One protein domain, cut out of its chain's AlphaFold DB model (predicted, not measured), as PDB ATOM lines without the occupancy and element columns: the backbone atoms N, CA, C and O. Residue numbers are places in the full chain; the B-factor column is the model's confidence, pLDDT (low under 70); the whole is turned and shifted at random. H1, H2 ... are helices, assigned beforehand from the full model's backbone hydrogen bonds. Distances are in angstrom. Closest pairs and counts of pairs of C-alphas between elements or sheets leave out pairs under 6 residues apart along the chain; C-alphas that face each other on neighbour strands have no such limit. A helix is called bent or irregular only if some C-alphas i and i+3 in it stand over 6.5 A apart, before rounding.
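What this domain is: This is residues 6 to 57 of the 108 residues of the protein "Hypothetical protein" of Rotaria sp. Silwood1 (UniProt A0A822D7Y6). An elongated, open chain of helices: H2 is bent into a V, its arms H2a and H2b, with H1 at the far end from H2b and a link between H1 and H2a. The 52 printed residues hold two named helices, H1 then H2, and no named strand; the class is all helix. The whole is loose, with a radius of gyration of the C-alphas of 14.3 A and spans of 39 by 22 by 14 A.

How they stand to each other: H2, residues 32 to 56, was assigned as one helix by its hydrogen bonds but is bent, with C-alphas 43 and 46 8.9 A apart. Its arms H2a, residues 32 to 43, and H2b, residues 46 to 56, are close but not clearly touching; their closest C-alphas, of Asn 41 and Val 48, are 5.9 A apart. They run opposite ways at a steep tilt of 60 degrees. H1, residues 10 to 23, is apart from both arms. Every O i to N i+4 pair is within hydrogen-bond range in H2a and H2b, and 9 of 10 in H1.

Where its parts are: H2a is 16.7 A long and H2b 15.0 A, ending at C-alpha 56 (8.005, -29.215, -6.606). H1 is 19.5 A long, from C-alpha 10 (-23.195, -15.935, -8.342).

The domain as a whole: The farthest C-alphas, of Arg 11 and Phe 57, are 39.7 A apart. The printed part has no cut, the link H1 to H2 is short, and no printed residue is under 70 in pLDDT.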
ATOM      1  N   SER A   6     -21.425 -24.330  -5.066       80.94
ATOM      2  CA  SER A   6     -20.175 -23.726  -5.567       80.94
ATOM      3  C   SER A   6     -20.036 -23.742  -7.098       80.94
ATOM      4  O   SER A   6     -19.264 -22.960  -7.659       80.94
ATOM      5  N   SER A   7     -20.781 -24.610  -7.785       83.56
ATOM      6  CA  SER A   7     -20.822 -24.703  -9.253       83.56
ATOM      7  C   SER A   7     -21.952 -23.868  -9.867       83.56
ATOM      8  O   SER A   7     -22.082 -23.807 -11.084       83.56
ATOM      9  N   MET A   8     -22.773 -23.224  -9.034       87.94
ATOM     10  CA  MET A   8     -23.948 -22.470  -9.463       87.94
ATOM     11  C   MET A   8     -23.613 -20.994  -9.758       87.94
ATOM     12  O   MET A   8     -22.546 -20.493  -9.377       87.94
ATOM     13  N   PRO A   9     -24.529 -20.250 -10.407       90.25
ATOM     14  CA  PRO A   9     -24.367 -18.817 -10.635       90.25
ATOM     15  C   PRO A   9     -24.143 -18.020  -9.341       90.25
ATOM     16  O   PRO A   9     -24.526 -18.450  -8.251       90.25
ATOM     17  N   LYS A  10     -23.569 -16.812  -9.471       89.38
ATOM     18  CA  LYS A  10     -23.195 -15.935  -8.342       89.38
ATOM     19  C   LYS A  10     -24.320 -15.763  -7.315       89.38
ATOM     20  O   LYS A  10     -24.042 -15.843  -6.131       89.38
ATOM     21  N   ARG A  11     -25.579 -15.636  -7.757       91.94
ATOM     22  CA  ARG A  11     -26.761 -15.542  -6.878       91.94
ATOM     23  C   ARG A  11     -26.802 -16.642  -5.812       91.94
ATOM     24  O   ARG A  11     -26.978 -16.343  -4.641       91.94
ATOM     25  N   ILE A  12     -26.633 -17.901  -6.216       90.75
ATOM     26  CA  ILE A  12     -26.704 -19.051  -5.304       90.75
ATOM     27  C   ILE A  12     -25.443 -19.132  -4.436       90.75
ATOM     28  O   ILE A  12     -25.526 -19.436  -3.246       90.75
ATOM     29  N   ARG A  13     -24.278 -18.810  -5.011       89.88
ATOM     30  CA  ARG A  13     -23.002 -18.780  -4.279       89.88
ATOM     31  C   ARG A  13     -22.991 -17.714  -3.185       89.88
ATOM     32  O   ARG A  13     -22.557 -18.010  -2.082       89.88
ATOM     33  N   SER A  14     -23.553 -16.535  -3.438       89.75
ATOM     34  CA  SER A  14     -23.672 -15.469  -2.438       89.75
ATOM     35  C   SER A  14     -24.595 -15.845  -1.276       89.75
ATOM     36  O   SER A  14     -24.293 -15.516  -0.135       89.75
ATOM     37  N   THR A  15     -25.688 -16.577  -1.521       89.38
ATOM     38  CA  THR A  15     -26.519 -17.116  -0.428       89.38
ATOM     39  C   THR A  15     -25.740 -18.119   0.419       89.38
ATOM     40  O   THR A  15     -25.791 -18.072   1.644       89.38
ATOM     41  N   ARG A  16     -24.976 -19.006  -0.226       87.81
ATOM     42  CA  ARG A  16     -24.109 -19.951   0.481       87.81
ATOM     43  C   ARG A  16     -23.041 -19.232   1.310       87.81
ATOM     44  O   ARG A  16     -22.796 -19.623   2.442       87.81
ATOM     45  N   GLU A  17     -22.430 -18.186   0.768       89.00
ATOM     46  CA  GLU A  17     -21.405 -17.405   1.464       89.00
ATOM     47  C   GLU A  17     -21.922 -16.832   2.792       89.00
ATOM     48  O   GLU A  17     -21.203 -16.850   3.784       89.00
ATOM     49  N   GLN A  18     -23.179 -16.375   2.845       89.94
ATOM     50  CA  GLN A  18     -23.791 -15.893   4.090       89.94
ATOM     51  C   GLN A  18     -23.873 -16.988   5.157       89.94
ATOM     52  O   GLN A  18     -23.592 -16.733   6.326       89.94
ATOM     53  N   PHE A  19     -24.217 -18.210   4.752       90.38
ATOM     54  CA  PHE A  19     -24.205 -19.361   5.647       90.38
ATOM     55  C   PHE A  19     -22.775 -19.713   6.085       90.38
ATOM     56  O   PHE A  19     -22.512 -19.867   7.277       90.38
ATOM     57  N   ASP A  20     -21.837 -19.781   5.136       90.06
ATOM     58  CA  ASP A  20     -20.442 -20.134   5.409       90.06
ATOM     59  C   ASP A  20     -19.748 -19.087   6.310       90.06
ATOM     60  O   ASP A  20     -18.888 -19.460   7.106       90.06
ATOM     61  N   ARG A  21     -20.149 -17.807   6.262       92.75
ATOM     62  CA  ARG A  21     -19.682 -16.752   7.186       92.75
ATOM     63  C   ARG A  21     -19.962 -17.088   8.645       92.75
ATOM     64  O   ARG A  21     -19.093 -16.898   9.488       92.75
ATOM     65  N   VAL A  22     -21.159 -17.586   8.942       94.56
ATOM     66  CA  VAL A  22     -21.559 -17.932  10.314       94.56
ATOM     67  C   VAL A  22     -20.994 -19.291  10.713       94.56
ATOM     68  O   VAL A  22     -20.464 -19.439  11.807       94.56
ATOM     69  N   PHE A  23     -21.091 -20.283   9.824       93.50
ATOM     70  CA  PHE A  23     -20.737 -21.664  10.146       93.50
ATOM     71  C   PHE A  23     -19.221 -21.912  10.165       93.50
ATOM     72  O   PHE A  23     -18.721 -22.588  11.057       93.50
ATOM     73  N   ASN A  24     -18.488 -21.355   9.193       92.06
ATOM     74  CA  ASN A  24     -17.041 -21.553   9.039       92.06
ATOM     75  C   ASN A  24     -16.211 -20.326   9.454       92.06
ATOM     76  O   ASN A  24     -14.985 -20.394   9.425       92.06
ATOM     77  N   GLY A  25     -16.843 -19.191   9.772       93.56
ATOM     78  CA  GLY A  25     -16.135 -17.955  10.125       93.56
ATOM     79  C   GLY A  25     -15.395 -17.287   8.959       93.56
ATOM     80  O   GLY A  25     -14.512 -16.463   9.190       93.56
ATOM     81  N   ILE A  26     -15.703 -17.639   7.703       88.94
ATOM     82  CA  ILE A  26     -15.011 -17.069   6.534       88.94
ATOM     83  C   ILE A  26     -15.572 -15.693   6.179       88.94
ATOM     84  O   ILE A  26     -16.774 -15.479   6.240       88.94
ATOM     85  N   SER A  27     -14.729 -14.753   5.755       87.19
ATOM     86  CA  SER A  27     -15.168 -13.392   5.407       87.19
ATOM     87  C   SER A  27     -15.660 -13.241   3.965       87.19
ATOM     88  O   SER A  27     -16.379 -12.288   3.667       87.19
ATOM     89  N   SER A  28     -15.267 -14.145   3.064       87.38
ATOM     90  CA  SER A  28     -15.643 -14.131   1.646       87.38
ATOM     91  C   SER A  28     -15.484 -15.512   1.009       87.38
ATOM     92  O   SER A  28     -14.803 -16.383   1.554       87.38
ATOM     93  N   GLU A  29     -16.114 -15.718  -0.151       86.00
ATOM     94  CA  GLU A  29     -15.906 -16.927  -0.954       86.00
ATOM     95  C   GLU A  29     -14.433 -17.037  -1.402       86.00
ATOM     96  O   GLU A  29     -13.842 -16.032  -1.812       86.00
ATOM     97  N   PRO A  30     -13.825 -18.241  -1.389       86.81
ATOM     98  CA  PRO A  30     -12.493 -18.437  -1.950       86.81
ATOM     99  C   PRO A  30     -12.425 -18.032  -3.428       86.81
ATOM    100  O   PRO A  30     -13.402 -18.116  -4.178       86.81
ATOM    101  N   ALA A  31     -11.228 -17.647  -3.874       91.19
ATOM    102  CA  ALA A  31     -10.986 -17.317  -5.271       91.19
ATOM    103  C   ALA A  31     -11.411 -18.471  -6.195       91.19
ATOM    104  O   ALA A  31     -11.120 -19.642  -5.934       91.19
ATOM    105  N   ARG A  32     -12.045 -18.137  -7.328       89.81
ATOM    106  CA  ARG A  32     -12.544 -19.139  -8.289       89.81
ATOM    107  C   ARG A  32     -11.461 -20.100  -8.763       89.81
ATOM    108  O   ARG A  32     -11.741 -21.284  -8.910       89.81
ATOM    109  N   ALA A  33     -10.240 -19.608  -8.965       93.44
ATOM    110  CA  ALA A  33      -9.104 -20.439  -9.349       93.44
ATOM    111  C   ALA A  33      -8.816 -21.528  -8.302       93.44
ATOM    112  O   ALA A  33      -8.662 -22.691  -8.666       93.44
ATOM    113  N   THR A  34      -8.836 -21.182  -7.012       92.25
ATOM    114  CA  THR A  34      -8.669 -22.134  -5.906       92.25
ATOM    115  C   THR A  34      -9.811 -23.147  -5.867       92.25
ATOM    116  O   THR A  34      -9.561 -24.341  -5.744       92.25
ATOM    117  N   THR A  35     -11.064 -22.708  -6.043       89.88
ATOM    118  CA  THR A  35     -12.216 -23.624  -6.123       89.88
ATOM    119  C   THR A  35     -12.068 -24.627  -7.268       89.88
ATOM    120  O   THR A  35     -12.293 -25.818  -7.066       89.88
ATOM    121  N   CYS A  36     -11.673 -24.167  -8.458       91.75
ATOM    122  CA  CYS A  36     -11.468 -25.037  -9.616       91.75
ATOM    123  C   CYS A  36     -10.280 -25.989  -9.417       91.75
ATOM    124  O   CYS A  36     -10.392 -27.165  -9.753       91.75
ATOM    125  N   ALA A  37      -9.168 -25.510  -8.849       94.06
ATOM    126  CA  ALA A  37      -8.006 -26.343  -8.550       94.06
ATOM    127  C   ALA A  37      -8.363 -27.469  -7.570       94.06
ATOM    128  O   ALA A  37      -8.046 -28.628  -7.835       94.06
ATOM    129  N   ASN A  38      -9.095 -27.148  -6.498       92.88
ATOM    130  CA  ASN A  38      -9.576 -28.139  -5.539       92.88
ATOM    131  C   ASN A  38     -10.539 -29.129  -6.197       92.88
ATOM    132  O   ASN A  38     -10.371 -30.328  -6.035       92.88
ATOM    133  N   TYR A  39     -11.479 -28.655  -7.021       92.38
ATOM    134  CA  TYR A  39     -12.401 -29.537  -7.738       92.38
ATOM    135  C   TYR A  39     -11.666 -30.549  -8.629       92.38
ATOM    136  O   TYR A  39     -11.983 -31.738  -8.607       92.38
ATOM    137  N   VAL A  40     -10.664 -30.109  -9.397       94.75
ATOM    138  CA  VAL A  40      -9.860 -31.022 -10.224       94.75
ATOM    139  C   VAL A  40      -9.034 -31.960  -9.348       94.75
ATOM    140  O   VAL A  40      -8.955 -33.143  -9.655       94.75
ATOM    141  N   ASN A  41      -8.461 -31.482  -8.243       95.75
ATOM    142  CA  ASN A  41      -7.717 -32.326  -7.312       95.75
ATOM    143  C   ASN A  41      -8.600 -33.402  -6.653       95.75
ATOM    144  O   ASN A  41      -8.180 -34.549  -6.549       95.75
ATOM    145  N   ASP A  42      -9.839 -33.074  -6.288       94.06
ATOM    146  CA  ASP A  42     -10.776 -34.014  -5.664       94.06
ATOM    147  C   ASP A  42     -11.221 -35.120  -6.636       94.06
ATOM    148  O   ASP A  42     -11.463 -36.252  -6.226       94.06
ATOM    149  N   ASN A  43     -11.310 -34.810  -7.935       94.38
ATOM    150  CA  ASN A  43     -11.736 -35.769  -8.963       94.38
ATOM    151  C   ASN A  43     -10.560 -36.490  -9.646       94.38
ATOM    152  O   ASN A  43     -10.713 -37.608 -10.129       94.38
ATOM    153  N   MET A  44      -9.386 -35.858  -9.718       96.81
ATOM    154  CA  MET A  44      -8.217 -36.314 -10.481       96.81
ATOM    155  C   MET A  44      -6.924 -36.232  -9.652       96.81
ATOM    156  O   MET A  44      -5.854 -35.901 -10.173       96.81
ATOM    157  N   GLY A  45      -7.012 -36.553  -8.359       96.25
ATOM    158  CA  GLY A  45      -5.937 -36.352  -7.382       96.25
ATOM    159  C   GLY A  45      -4.594 -36.958  -7.779       96.25
ATOM    160  O   GLY A  45      -3.566 -36.302  -7.635       96.25
ATOM    161  N   PHE A  46      -4.569 -38.159  -8.369       96.56
ATOM    162  CA  PHE A  46      -3.322 -38.768  -8.852       96.56
ATOM    163  C   PHE A  46      -2.680 -37.992 -10.009       96.56
ATOM    164  O   PHE A  46      -1.461 -37.818 -10.034       96.56
ATOM    165  N   ALA A  47      -3.480 -37.490 -10.954       97.31
ATOM    166  CA  ALA A  47      -2.971 -36.716 -12.083       97.31
ATOM    167  C   ALA A  47      -2.394 -35.371 -11.614       97.31
ATOM    168  O   ALA A  47      -1.277 -35.014 -11.992       97.31
ATOM    169  N   VAL A  48      -3.116 -34.668 -10.733       97.06
ATOM    170  CA  VAL A  48      -2.646 -33.418 -10.112       97.06
ATOM    171  C   VAL A  48      -1.388 -33.670  -9.279       97.06
ATOM    172  O   VAL A  48      -0.412 -32.930  -9.397       97.06
ATOM    173  N   SER A  49      -1.361 -34.761  -8.512       96.19
ATOM    174  CA  SER A  49      -0.209 -35.154  -7.698       96.19
ATOM    175  C   SER A  49       1.025 -35.439  -8.551       96.19
ATOM    176  O   SER A  49       2.109 -34.977  -8.212       96.19
ATOM    177  N   ARG A  50       0.886 -36.111  -9.702       96.06
ATOM    178  CA  ARG A  50       2.004 -36.325 -10.638       96.06
ATOM    179  C   ARG A  50       2.590 -35.006 -11.145       96.06
ATOM    180  O   ARG A  50       3.810 -34.875 -11.229       96.06
ATOM    181  N   LEU A  51       1.737 -34.035 -11.482       96.00
ATOM    182  CA  LEU A  51       2.179 -32.700 -11.901       96.00
ATOM    183  C   LEU A  51       2.881 -31.955 -10.760       96.00
ATOM    184  O   LEU A  51       3.924 -31.343 -10.986       96.00
ATOM    185  N   CYS A  52       2.337 -32.041  -9.545       94.44
ATOM    186  CA  CYS A  52       2.914 -31.427  -8.352       94.44
ATOM    187  C   CYS A  52       4.294 -32.018  -8.027       94.44
ATOM    188  O   CYS A  52       5.260 -31.269  -7.906       94.44
ATOM    189  N   ILE A  53       4.407 -33.352  -7.993       94.19
ATOM    190  CA  ILE A  53       5.663 -34.067  -7.730       94.19
ATOM    191  C   ILE A  53       6.729 -33.654  -8.738       94.19
ATOM    192  O   ILE A  53       7.809 -33.231  -8.346       94.19
ATOM    193  N   ARG A  54       6.405 -33.692 -10.037       93.25
ATOM    194  CA  ARG A  54       7.353 -33.329 -11.098       93.25
ATOM    195  C   ARG A  54       7.899 -31.906 -10.954       93.25
ATOM    196  O   ARG A  54       9.012 -31.647 -11.396       93.25
ATOM    197  N   LYS A  55       7.100 -30.977 -10.424       94.81
ATOM    198  CA  LYS A  55       7.454 -29.556 -10.373       94.81
ATOM    199  C   LYS A  55       8.096 -29.132  -9.053       94.81
ATOM    200  O   LYS A  55       8.914 -28.220  -9.068       94.81
ATOM    201  N   TYR A  56       7.699 -29.739  -7.939       93.69
ATOM    202  CA  TYR A  56       8.005 -29.215  -6.606       93.69
ATOM    203  C   TYR A  56       8.628 -30.231  -5.648       93.69
ATOM    204  O   TYR A  56       9.127 -29.822  -4.604       93.69
ATOM    205  N   PHE A  57       8.575 -31.531  -5.941       91.94
ATOM    206  CA  PHE A  57       9.011 -32.546  -4.986       91.94
ATOM    207  C   PHE A  57      10.481 -32.915  -5.191       91.94
ATOM    208  O   PHE A  57      10.867 -33.380  -6.260       91.94
TER     209      PHE A  57